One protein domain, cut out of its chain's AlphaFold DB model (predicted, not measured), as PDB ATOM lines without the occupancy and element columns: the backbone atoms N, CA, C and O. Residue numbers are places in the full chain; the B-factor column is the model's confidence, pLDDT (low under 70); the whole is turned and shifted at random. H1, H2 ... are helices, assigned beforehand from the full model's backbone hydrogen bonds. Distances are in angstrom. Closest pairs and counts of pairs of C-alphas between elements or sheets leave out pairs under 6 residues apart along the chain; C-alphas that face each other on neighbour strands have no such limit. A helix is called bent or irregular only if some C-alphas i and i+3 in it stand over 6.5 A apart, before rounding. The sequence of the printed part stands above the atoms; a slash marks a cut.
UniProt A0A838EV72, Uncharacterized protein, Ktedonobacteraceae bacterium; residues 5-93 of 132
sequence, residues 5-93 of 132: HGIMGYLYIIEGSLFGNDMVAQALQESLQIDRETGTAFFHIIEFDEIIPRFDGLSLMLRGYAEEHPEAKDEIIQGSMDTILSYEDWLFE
ATOM      1  N   HIS A   5      38.615 -64.315  26.059       95.00
ATOM      2  CA  HIS A   5      38.953 -63.155  25.235       95.00
ATOM      3  C   HIS A   5      38.218 -61.892  25.708       95.00
ATOM      4  O   HIS A   5      38.833 -60.845  25.887       95.00
ATOM      5  N   GLY A   6      36.919 -62.002  26.008       93.19
ATOM      6  CA  GLY A   6      36.155 -60.890  26.579       93.19
ATOM      7  C   GLY A   6      36.725 -60.417  27.917       93.19
ATOM      8  O   GLY A   6      36.879 -59.218  28.135       93.19
ATOM      9  N   ILE A   7      37.138 -61.351  28.783       94.50
ATOM     10  CA  ILE A   7      37.784 -61.027  30.068       94.50
ATOM     11  C   ILE A   7      39.102 -60.271  29.860       94.50
ATOM     12  O   ILE A   7      39.386 -59.330  30.598       94.50
ATOM     13  N   MET A   8      39.895 -60.629  28.851       95.38
ATOM     14  CA  MET A   8      41.109 -59.881  28.503       95.38
ATOM     15  C   MET A   8      40.796 -58.423  28.128       95.38
ATOM     16  O   MET A   8      41.495 -57.510  28.568       95.38
ATOM     17  N   GLY A   9      39.706 -58.199  27.389       94.88
ATOM     18  CA  GLY A   9      39.180 -56.865  27.101       94.88
ATOM     19  C   GLY A   9      38.750 -56.087  28.348       94.88
ATOM     20  O   GLY A   9      39.023 -54.889  28.452       94.88
ATOM     21  N   TYR A  10      38.121 -56.763  29.312       94.81
ATOM     22  CA  TYR A  10      37.732 -56.175  30.602       94.81
ATOM     23  C   TYR A  10      38.945 -55.707  31.401       94.81
ATOM     24  O   TYR A  10      38.983 -54.575  31.884       94.81
ATOM     25  N   LEU A  11      39.966 -56.560  31.490       94.00
ATOM     26  CA  LEU A  11      41.201 -56.253  32.206       94.00
ATOM     27  C   LEU A  11      41.931 -55.055  31.596       94.00
ATOM     28  O   LEU A  11      42.468 -54.244  32.343       94.00
ATOM     29  N   TYR A  12      41.897 -54.897  30.270       95.19
ATOM     30  CA  TYR A  12      42.480 -53.728  29.609       95.19
ATOM     31  C   TYR A  12      41.883 -52.407  30.112       95.19
ATOM     32  O   TYR A  12      42.624 -51.473  30.413       95.19
ATOM     33  N   ILE A  13      40.556 -52.336  30.252       94.81
ATOM     34  CA  ILE A  13      39.881 -51.131  30.749       94.81
ATOM     35  C   ILE A  13      40.163 -50.905  32.236       94.81
ATOM     36  O   ILE A  13      40.448 -49.777  32.630       94.81
ATOM     37  N   ILE A  14      40.120 -51.960  33.054       90.38
ATOM     38  CA  ILE A  14      40.369 -51.853  34.499       90.38
ATOM     39  C   ILE A  14      41.799 -51.375  34.769       90.38
ATOM     40  O   ILE A  14      41.993 -50.414  35.508       90.38
ATOM     41  N   GLU A  15      42.800 -51.982  34.138       90.56
ATOM     42  CA  GLU A  15      44.202 -51.577  34.303       90.56
ATOM     43  C   GLU A  15      44.448 -50.179  33.712       90.56
ATOM     44  O   GLU A  15      45.152 -49.362  34.300       90.56
ATOM     45  N   GLY A  16      43.792 -49.849  32.594       88.88
ATOM     46  CA  GLY A  16      43.812 -48.505  32.013       88.88
ATOM     47  C   GLY A  16      43.169 -47.432  32.903       88.88
ATOM     48  O   GLY A  16      43.531 -46.262  32.813       88.88
ATOM     49  N   SER A  17      42.247 -47.805  33.793       87.31
ATOM     50  CA  SER A  17      41.609 -46.855  34.714       87.31
ATOM     51  C   SER A  17      42.539 -46.366  35.826       87.31
ATOM     52  O   SER A  17      42.260 -45.342  36.439       87.31
ATOM     53  N   LEU A  18      43.668 -47.051  36.047       86.31
ATOM     54  CA  LEU A  18      44.672 -46.641  37.029       86.31
ATOM     55  C   LEU A  18      45.375 -45.336  36.627       86.31
ATOM     56  O   LEU A  18      45.880 -44.604  37.483       86.31
ATOM     57  N   PHE A  19      45.395 -45.018  35.329       82.50
ATOM     58  CA  PHE A  19      45.931 -43.757  34.835       82.50
ATOM     59  C   PHE A  19      45.047 -42.597  35.302       82.50
ATOM     60  O   PHE A  19      43.933 -42.404  34.822       82.50
ATOM     61  N   GLY A  20      45.577 -41.796  36.226       81.19
ATOM     62  CA  GLY A  20      44.879 -40.643  36.798       81.19
ATOM     63  C   GLY A  20      44.362 -40.857  38.219       81.19
ATOM     64  O   GLY A  20      43.798 -39.921  38.779       81.19
ATOM     65  N   ASN A  21      44.605 -42.023  38.827       86.94
ATOM     66  CA  ASN A  21      44.258 -42.300  40.223       86.94
ATOM     67  C   ASN A  21      44.761 -41.217  41.189       86.94
ATOM     68  O   ASN A  21      43.979 -40.721  41.998       86.94
ATOM     69  N   ASP A  22      46.019 -40.788  41.055       84.38
ATOM     70  CA  ASP A  22      46.589 -39.734  41.906       84.38
ATOM     71  C   ASP A  22      45.893 -38.386  41.704       84.38
ATOM     72  O   ASP A  22      45.583 -37.694  42.671       84.38
ATOM     73  N   MET A  23      45.584 -38.029  40.452       85.25
ATOM     74  CA  MET A  23      44.863 -36.791  40.142       85.25
ATOM     75  C   MET A  23      43.445 -36.810  40.719       85.25
ATOM     76  O   MET A  23      42.979 -35.803  41.247       85.25
ATOM     77  N   VAL A  24      42.753 -37.949  40.634       87.81
ATOM     78  CA  VAL A  24      41.411 -38.118  41.203       87.81
ATOM     79  C   VAL A  24      41.468 -38.067  42.728       87.81
ATOM     80  O   VAL A  24      40.675 -37.349  43.332       87.81
ATOM     81  N   ALA A  25      42.415 -38.767  43.357       88.56
ATOM     82  CA  ALA A  25      42.612 -38.733  44.803       88.56
ATOM     83  C   ALA A  25      42.909 -37.312  45.304       88.56
ATOM     84  O   ALA A  25      42.302 -36.871  46.279       88.56
ATOM     85  N   GLN A  26      43.770 -36.571  44.602       87.62
ATOM     86  CA  GLN A  26      44.052 -35.172  44.906       87.62
ATOM     87  C   GLN A  26      42.796 -34.300  44.774       87.62
ATOM     88  O   GLN A  26      42.463 -33.564  45.700       87.62
ATOM     89  N   ALA A  27      42.053 -34.417  43.671       89.56
ATOM     90  CA  ALA A  27      40.844 -33.626  43.452       89.56
ATOM     91  C   ALA A  27      39.750 -33.915  44.497       89.56
ATOM     92  O   ALA A  27      39.070 -32.993  44.954       89.56
ATOM     93  N   LEU A  28      39.587 -35.181  44.898       92.19
ATOM     94  CA  LEU A  28      38.664 -35.592  45.960       92.19
ATOM     95  C   LEU A  28      39.087 -35.037  47.321       92.19
ATOM     96  O   LEU A  28      38.233 -34.562  48.072       92.19
ATOM     97  N   GLN A  29      40.386 -35.035  47.617       93.00
ATOM     98  CA  GLN A  29      40.899 -34.445  48.845       93.00
ATOM     99  C   GLN A  29      40.664 -32.932  48.881       93.00
ATOM    100  O   GLN A  29      40.135 -32.413  49.861       93.00
ATOM    101  N   GLU A  30      41.012 -32.225  47.807       93.00
ATOM    102  CA  GLU A  30      40.878 -30.767  47.717       93.00
ATOM    103  C   GLU A  30      39.412 -30.315  47.749       93.00
ATOM    104  O   GLU A  30      39.075 -29.338  48.418       93.00
ATOM    105  N   SER A  31      38.526 -31.036  47.058       94.19
ATOM    106  CA  SER A  31      37.132 -30.612  46.881       94.19
ATOM    107  C   SER A  31      36.200 -31.114  47.980       94.19
ATOM    108  O   SER A  31      35.227 -30.439  48.317       94.19
ATOM    109  N   LEU A  32      36.448 -32.318  48.502       94.56
ATOM    110  CA  LEU A  32      35.520 -33.033  49.382       94.56
ATOM    111  C   LEU A  32      36.142 -33.447  50.719       94.56
ATOM    112  O   LEU A  32      35.429 -34.018  51.540       94.56
ATOM    113  N   GLN A  33      37.428 -33.156  50.956       93.69
ATOM    114  CA  GLN A  33      38.163 -33.579  52.158       93.69
ATOM    115  C   GLN A  33      38.152 -35.107  52.346       93.69
ATOM    116  O   GLN A  33      38.104 -35.599  53.471       93.69
ATOM    117  N   ILE A  34      38.147 -35.850  51.231       93.75
ATOM    118  CA  ILE A  34      38.239 -37.312  51.224       93.75
ATOM    119  C   ILE A  34      39.694 -37.704  50.963       93.75
ATOM    120  O   ILE A  34      40.200 -37.546  49.852       93.75
ATOM    121  N   ASP A  35      40.331 -38.264  51.984       92.81
ATOM    122  CA  ASP A  35      41.719 -38.718  51.986       92.81
ATOM    123  C   ASP A  35      41.829 -40.251  51.967       92.81
ATOM    124  O   ASP A  35      40.847 -40.995  51.838       92.81
ATOM    125  N   ARG A  36      43.065 -40.742  52.110       90.75
ATOM    126  CA  ARG A  36      43.374 -42.172  52.089       90.75
ATOM    127  C   ARG A  36      42.643 -42.943  53.186       90.75
ATOM    128  O   ARG A  36      42.249 -44.081  52.946       90.75
ATOM    129  N   GLU A  37      42.477 -42.358  54.367       92.38
ATOM    130  CA  GLU A  37      41.838 -43.020  55.507       92.38
ATOM    131  C   GLU A  37      40.313 -43.047  55.365       92.38
ATOM    132  O   GLU A  37      39.656 -43.967  55.854       92.38
ATOM    133  N   THR A  38      39.755 -42.062  54.663       90.50
ATOM    134  CA  THR A  38      38.309 -41.832  54.576       90.50
ATOM    135  C   THR A  38      37.672 -42.287  53.262       90.50
ATOM    136  O   THR A  38      36.460 -42.509  53.240       90.50
ATOM    137  N   GLY A  39      38.436 -42.498  52.181       86.94
ATOM    138  CA  GLY A  39      37.852 -43.024  50.939       86.94
ATOM    139  C   GLY A  39      38.753 -43.208  49.715       86.94
ATOM    140  O   GLY A  39      38.321 -43.875  48.777       86.94
ATOM    141  N   THR A  40      39.987 -42.690  49.683       89.75
ATOM    142  CA  THR A  40      40.857 -42.773  48.486       89.75
ATOM    143  C   THR A  40      41.892 -43.898  48.525       89.75
ATOM    144  O   THR A  40      42.692 -44.019  47.601       89.75
ATOM    145  N   ALA A  41      41.863 -44.787  49.529       89.12
ATOM    146  CA  ALA A  41      42.803 -45.913  49.644       89.12
ATOM    147  C   ALA A  41      42.935 -46.761  48.367       89.12
ATOM    148  O   ALA A  41      44.029 -47.236  48.064       89.12
ATOM    149  N   PHE A  42      41.842 -46.922  47.612       84.62
ATOM    150  CA  PHE A  42      41.828 -47.662  46.349       84.62
ATOM    151  C   PHE A  42      42.766 -47.068  45.287       84.62
ATOM    152  O   PHE A  42      43.410 -47.808  44.549       84.62
ATOM    153  N   PHE A  43      42.896 -45.742  45.237       84.56
ATOM    154  CA  PHE A  43      43.742 -45.063  44.256       84.56
ATOM    155  C   PHE A  43      45.243 -45.249  44.532       84.56
ATOM    156  O   PHE A  43      46.047 -45.062  43.629       84.56
ATOM    157  N   HIS A  44      45.609 -45.702  45.737       82.56
ATOM    158  CA  HIS A  44      46.992 -45.879  46.199       82.56
ATOM    159  C   HIS A  44      47.425 -47.354  46.301       82.56
ATOM    160  O   HIS A  44      48.294 -47.691  47.105       82.56
ATOM    161  N   ILE A  45      46.771 -48.264  45.568       82.75
ATOM    162  CA  ILE A  45      47.105 -49.703  45.590       82.75
ATOM    163  C   ILE A  45      48.388 -50.002  44.796       82.75
ATOM    164  O   ILE A  45      49.064 -50.990  45.079       82.75
ATOM    165  N   ILE A  46      48.708 -49.173  43.802       82.94
ATOM    166  CA  ILE A  46      49.861 -49.329  42.910       82.94
ATOM    167  C   ILE A  46      50.589 -47.987  42.859       82.94
ATOM    168  O   ILE A  46      49.940 -46.950  42.730       82.94
ATOM    169  N   GLU A  47      51.915 -48.016  42.967       83.69
ATOM    170  CA  GLU A  47      52.742 -46.814  42.858       83.69
ATOM    171  C   GLU A  47      52.761 -46.311  41.405       83.69
ATOM    172  O   GLU A  47      52.734 -47.097  40.455       83.69
ATOM    173  N   PHE A  48      52.800 -44.991  41.207       79.94
ATOM    174  CA  PHE A  48      52.670 -44.389  39.873       79.94
ATOM    175  C   PHE A  48      53.729 -44.885  38.871       79.94
ATOM    176  O   PHE A  48      53.437 -45.082  37.689       79.94
ATOM    177  N   ASP A  49      54.954 -45.126  39.340       86.94
ATOM    178  CA  ASP A  49      56.063 -45.644  38.534       86.94
ATOM    179  C   ASP A  49      55.895 -47.123  38.135       86.94
ATOM    180  O   ASP A  49      56.529 -47.577  37.181       86.94
ATOM    181  N   GLU A  50      54.990 -47.857  38.786       88.81
ATOM    182  CA  GLU A  50      54.635 -49.237  38.451       88.81
ATOM    183  C   GLU A  50      53.474 -49.341  37.449       88.81
ATOM    184  O   GLU A  50      53.350 -50.365  36.764       88.81
ATOM    185  N   ILE A  51      52.637 -48.302  37.325       88.75
ATOM    186  CA  ILE A  51      51.447 -48.318  36.452       88.75
ATOM    187  C   ILE A  51      51.854 -48.465  34.982       88.75
ATOM    188  O   ILE A  51      51.352 -49.352  34.287       88.75
ATOM    189  N   ILE A  52      52.788 -47.630  34.505       90.19
ATOM    190  CA  ILE A  52      53.211 -47.636  33.094       90.19
ATOM    191  C   ILE A  52      53.812 -48.998  32.698       90.19
ATOM    192  O   ILE A  52      53.304 -49.603  31.750       90.19
ATOM    193  N   PRO A  53      54.815 -49.551  33.416       92.62
ATOM    194  CA  PRO A  53      55.372 -50.859  33.076       92.62
ATOM    195  C   PRO A  53      54.342 -51.998  33.090       92.62
ATOM    196  O   PRO A  53      54.392 -52.876  32.225       92.62
ATOM    197  N   ARG A  54      53.394 -51.997  34.042       90.50
ATOM    198  CA  ARG A  54      52.318 -53.004  34.088       90.50
ATOM    199  C   ARG A  54      51.417 -52.913  32.868       90.50
ATOM    200  O   ARG A  54      51.143 -53.936  32.236       90.50
ATOM    201  N   PHE A  55      50.983 -51.706  32.522       93.44
ATOM    202  CA  PHE A  55      50.083 -51.499  31.398       93.44
ATOM    203  C   PHE A  55      50.746 -51.799  30.049       93.44
ATOM    204  O   PHE A  55      50.121 -52.405  29.174       93.44
ATOM    205  N   ASP A  56      52.025 -51.457  29.888       94.56
ATOM    206  CA  ASP A  56      52.810 -51.828  28.709       94.56
ATOM    207  C   ASP A  56      52.948 -53.350  28.588       94.56
ATOM    208  O   ASP A  56      52.769 -53.906  27.499       94.56
ATOM    209  N   GLY A  57      53.197 -54.037  29.709       95.56
ATOM    210  CA  GLY A  57      53.242 -55.497  29.775       95.56
ATOM    211  C   GLY A  57      51.920 -56.145  29.361       95.56
ATOM    212  O   GLY A  57      51.910 -57.053  28.524       95.56
ATOM    213  N   LEU A  58      50.796 -55.638  29.873       95.38
ATOM    214  CA  LEU A  58      49.461 -56.082  29.471       95.38
ATOM    215  C   LEU A  58      49.219 -55.837  27.977       95.38
ATOM    216  O   LEU A  58      48.794 -56.739  27.257       95.38
ATOM    217  N   SER A  59      49.536 -54.638  27.494       95.44
ATOM    218  CA  SER A  59      49.345 -54.249  26.096       95.44
ATOM    219  C   SER A  59      50.187 -55.093  25.139       95.44
ATOM    220  O   SER A  59      49.765 -55.396  24.024       95.44
ATOM    221  N   LEU A  60      51.400 -55.476  25.542       97.56
ATOM    222  CA  LEU A  60      52.233 -56.404  24.782       97.56
ATOM    223  C   LEU A  60      51.627 -57.813  24.763       97.56
ATOM    224  O   LEU A  60      51.530 -58.405  23.691       97.56
ATOM    225  N   MET A  61      51.175 -58.316  25.915       96.62
ATOM    226  CA  MET A  61      50.536 -59.631  26.029       96.62
ATOM    227  C   MET A  61      49.289 -59.731  25.146       96.62
ATOM    228  O   MET A  61      49.173 -60.671  24.364       96.62
ATOM    229  N   LEU A  62      48.402 -58.731  25.198       96.75
ATOM    230  CA  LEU A  62      47.181 -58.701  24.387       96.75
ATOM    231  C   LEU A  62      47.482 -58.684  22.887       96.75
ATOM    232  O   LEU A  62      46.814 -59.374  22.121       96.75
ATOM    233  N   ARG A  63      48.497 -57.919  22.462       96.44
ATOM    234  CA  ARG A  63      48.929 -57.890  21.057       96.44
ATOM    235  C   ARG A  63      49.454 -59.248  20.604       96.44
ATOM    236  O   ARG A  63      48.984 -59.739  19.586       96.44
ATOM    237  N   GLY A  64      50.348 -59.864  21.378       97.38
ATOM    238  CA  GLY A  64      50.871 -61.197  21.063       97.38
ATOM    239  C   GLY A  64      49.759 -62.246  20.998       97.38
ATOM    240  O   GLY A  64      49.661 -62.990  20.027       97.38
ATOM    241  N   TYR A  65      48.844 -62.229  21.968       96.44
ATOM    242  CA  TYR A  65      47.697 -63.132  21.981       96.44
ATOM    243  C   TYR A  65      46.798 -62.949  20.749       96.44
ATOM    244  O   TYR A  65      46.414 -63.918  20.106       96.44
ATOM    245  N   ALA A  66      46.495 -61.706  20.375       95.25
ATOM    246  CA  ALA A  66      45.679 -61.398  19.204       95.25
ATOM    247  C   ALA A  66      46.371 -61.720  17.864       95.25
ATOM    248  O   ALA A  66      45.695 -61.904  16.849       95.25
ATOM    249  N   GLU A  67      47.704 -61.745  17.819       97.19
ATOM    250  CA  GLU A  67      48.466 -62.203  16.653       97.19
ATOM    251  C   GLU A  67      48.370 -63.724  16.484       97.19
ATOM    252  O   GLU A  67      48.172 -64.197  15.364       97.19
ATOM    253  N   GLU A  68      48.451 -64.474  17.585       97.62
ATOM    254  CA  GLU A  68      48.326 -65.939  17.607       97.62
ATOM    255  C   GLU A  68      46.874 -66.419  17.438       97.62
ATOM    256  O   GLU A  68      46.639 -67.482  16.860       97.62
ATOM    257  N   HIS A  69      45.908 -65.608  17.880       96.62
ATOM    258  CA  HIS A  69      44.469 -65.885  17.855       96.62
ATOM    259  C   HIS A  69      43.687 -64.745  17.180       96.62
ATOM    260  O   HIS A  69      43.029 -63.946  17.858       96.62
ATOM    261  N   PRO A  70      43.732 -64.616  15.840       95.75
ATOM    262  CA  PRO A  70      43.048 -63.531  15.137       95.75
ATOM    263  C   PRO A  70      41.538 -63.468  15.398       95.75
ATOM    264  O   PRO A  70      40.972 -62.377  15.403       95.75
ATOM    265  N   GLU A  71      40.898 -64.612  15.637       94.69
ATOM    266  CA  GLU A  71      39.480 -64.734  15.982       94.69
ATOM    267  C   GLU A  71      39.124 -64.133  17.349       94.69
ATOM    268  O   GLU A  71      37.977 -63.758  17.571       94.69
ATOM    269  N   ALA A  72      40.095 -63.995  18.258       94.88
ATOM    270  CA  ALA A  72      39.872 -63.450  19.594       94.88
ATOM    271  C   ALA A  72      39.745 -61.919  19.609       94.88
ATOM    272  O   ALA A  72      39.259 -61.354  20.588       94.88
ATOM    273  N   LYS A  73      40.178 -61.230  18.543       95.62
ATOM    274  CA  LYS A  73      40.241 -59.758  18.480       95.62
ATOM    275  C   LYS A  73      38.896 -59.099  18.745       95.62
ATOM    276  O   LYS A  73      38.816 -58.198  19.577       95.62
ATOM    277  N   ASP A  74      37.859 -59.564  18.056       95.88
ATOM    278  CA  ASP A  74      36.524 -58.977  18.162       95.88
ATOM    279  C   ASP A  74      35.954 -59.177  19.568       95.88
ATOM    280  O   ASP A  74      35.359 -58.260  20.125       95.88
ATOM    281  N   GLU A  75      36.204 -60.332  20.188       96.31
ATOM    282  CA  GLU A  75      35.763 -60.600  21.557       96.31
ATOM    283  C   GLU A  75      36.528 -59.771  22.598       96.31
ATOM    284  O   GLU A  75      35.915 -59.297  23.552       96.31
ATOM    285  N   ILE A  76      37.836 -59.546  22.418       95.88
ATOM    286  CA  ILE A  76      38.625 -58.648  23.281       95.88
ATOM    287  C   ILE A  76      38.072 -57.223  23.192       95.88
ATOM    288  O   ILE A  76      37.802 -56.600  24.217       95.88
ATOM    289  N   ILE A  77      37.860 -56.716  21.974       95.62
ATOM    290  CA  ILE A  77      37.309 -55.370  21.758       95.62
ATOM    291  C   ILE A  77      35.907 -55.269  22.359       95.62
ATOM    292  O   ILE A  77      35.620 -54.312  23.079       95.62
ATOM    293  N   GLN A  78      35.049 -56.260  22.104       95.00
ATOM    294  CA  GLN A  78      33.696 -56.288  22.651       95.00
ATOM    295  C   GLN A  78      33.726 -56.287  24.178       95.00
ATOM    296  O   GLN A  78      32.979 -55.535  24.795       95.00
ATOM    297  N   GLY A  79      34.640 -57.045  24.789       95.12
ATOM    298  CA  GLY A  79      34.856 -57.011  26.227       95.12
ATOM    299  C   GLY A  79      35.167 -55.594  26.723       95.12
ATOM    300  O   GLY A  79      34.480 -55.048  27.589       95.12
ATOM    301  N   SER A  80      36.161 -54.931  26.138       95.19
ATOM    302  CA  SER A  80      36.487 -53.552  26.518       95.19
ATOM    303  C   SER A  80      35.285 -52.601  26.386       95.19
ATOM    304  O   SER A  80      35.022 -51.815  27.296       95.19
ATOM    305  N   MET A  81      34.512 -52.711  25.302       94.81
ATOM    306  CA  MET A  81      33.321 -51.883  25.080       94.81
ATOM    307  C   MET A  81      32.223 -52.152  26.112       94.81
ATOM    308  O   MET A  81      31.696 -51.211  26.702       94.81
ATOM    309  N   ASP A  82      31.922 -53.421  26.387       93.69
ATOM    310  CA  ASP A  82      30.927 -53.821  27.384       93.69
ATOM    311  C   ASP A  82      31.295 -53.311  28.786       93.69
ATOM    312  O   ASP A  82      30.407 -52.969  29.566       93.69
ATOM    313  N   THR A  83      32.591 -53.210  29.115       93.75
ATOM    314  CA  THR A  83      33.041 -52.647  30.405       93.75
ATOM    315  C   THR A  83      32.730 -51.164  30.512       93.75
ATOM    316  O   THR A  83      32.191 -50.725  31.525       93.75
ATOM    317  N   ILE A  84      33.032 -50.392  29.464       90.44
ATOM    318  CA  ILE A  84      32.744 -48.954  29.434       90.44
ATOM    319  C   ILE A  84      31.236 -48.716  29.533       90.44
ATOM    320  O   ILE A  84      30.803 -47.908  30.350       90.44
ATOM    321  N   LEU A  85      30.439 -49.455  28.754       89.44
ATOM    322  CA  LEU A  85      28.979 -49.357  28.793       89.44
ATOM    323  C   LEU A  85      28.424 -49.754  30.165       89.44
ATOM    324  O   LEU A  85      27.531 -49.094  30.680       89.44
ATOM    325  N   SER A  86      29.004 -50.771  30.806       89.88
ATOM    326  CA  SER A  86      28.622 -51.157  32.168       89.88
ATOM    327  C   SER A  86      28.938 -50.060  33.191       89.88
ATOM    328  O   SER A  86      28.151 -49.850  34.113       89.88
ATOM    329  N   TYR A  87      30.059 -49.343  33.047       88.12
ATOM    330  CA  TYR A  87      30.350 -48.178  33.887       88.12
ATOM    331  C   TYR A  87      29.380 -47.028  33.633       88.12
ATOM    332  O   TYR A  87      28.949 -46.395  34.591       88.12
ATOM    333  N   GLU A  88      29.013 -46.772  32.379       85.38
ATOM    334  CA  GLU A  88      28.021 -45.755  32.031       85.38
ATOM    335  C   GLU A  88      26.654 -46.081  32.652       85.38
ATOM    336  O   GLU A  88      26.088 -45.261  33.378       85.38
ATOM    337  N   ASP A  89      26.167 -47.306  32.453       86.12
ATOM    338  CA  ASP A  89      24.906 -47.780  33.024       86.12
ATOM    339  C   ASP A  89      24.912 -47.695  34.554       86.12
ATOM    340  O   ASP A  89      23.927 -47.262  35.157       86.12
ATOM    341  N   TRP A  90      26.025 -48.071  35.191       86.62
ATOM    342  CA  TRP A  90      26.173 -48.010  36.643       86.62
ATOM    343  C   TRP A  90      26.210 -46.576  37.179       86.62
ATOM    344  O   TRP A  90      25.495 -46.262  38.130       86.62
ATOM    345  N   LEU A  91      27.022 -45.700  36.582       83.31
ATOM    346  CA  LEU A  91      27.198 -44.321  37.047       83.31
ATOM    347  C   LEU A  91      25.945 -43.476  36.840       83.31
ATOM    348  O   LEU A  91      25.696 -42.540  37.603       83.31
ATOM    349  N   PHE A  92      25.165 -43.786  35.807       82.50
ATOM    350  CA  PHE A  92      24.067 -42.931  35.392       82.50
ATOM    351  C   PHE A  92      22.684 -43.548  35.580       82.50
ATOM    352  O   PHE A  92      21.703 -42.820  35.452       82.50
ATOM    353  N   GLU A  93      22.558 -44.836  35.913       77.81
ATOM    354  CA  GLU A  93      21.268 -45.538  36.030       77.81
ATOM    355  C   GLU A  93      20.353 -45.291  34.805       77.81
ATOM    356  O   GLU A  93      19.134 -45.143  34.932       77.81
TER     357      GLU A  93
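This is residues 5 to 93 of the 132 residues of an uncharacterized protein of Ktedonobacteraceae bacterium (UniProt A0A838EV72). Two long helices, H4 and H5, make a V that meets at residues 69 to 71, and H1 lies between its arms; H2 and H3 form a small hairpin at the far end, by the open mouth of the V. Residues 85 to 93, of which 85 to 92 belong to H5, stick out. The printed part has 89 residues with five named helices in the order H1 to H5 and no named strand; it is all helix. It is loose, with a radius of gyration of the C-alphas of 15.7 A, and flat, spanning 48 by 35 by 15 A.

Find C-alpha 5 at (38.953, -63.155, 25.235); from there H1 runs to residue 16, 16.9 A. Next come H2, residues 21 to 32, 15.7 A, and H3, residues 36 to 44, which is irregular: C-alphas 38 and 41 are 7.8 A apart. H4, residues 48 to 68, starts at C-alpha 48 at (52.670, -44.389, 39.873) and covers 31.3 A. H5, residues 72 to 92, covers 30.3 A to C-alpha 92 at (24.067, -42.931, 35.392).

Look first at H1, which touches H5 at a steep tilt of 53 degrees, the same way; the closest C-alphas, of Gly 6 and Gly 79, are 4.1 A apart. Residues 55 to 62 of H4 alone touch H1, at a shallow tilt of 21 degrees, opposite ways, closest at the C-alphas of Glu 15 and Phe 55, 6.6 A. H4 and H5 are close but not clearly touching. The hairpin of H2 and H3 touches at Asn 21 and Phe 43, whose C-alphas are 4.9 A apart. H1, H2 and H5 have every O i to N i+4 pair within hydrogen-bond range, H4 has 15 of 17, and H3 has 0 of 5 with 2 of 6 O i to N i+3 pairs.

The C-alphas of Gln 33 and Glu 68, the two farthest apart, are 48.4 A apart. The printed part has no cut, the four links are tight, and no printed residue is under 70.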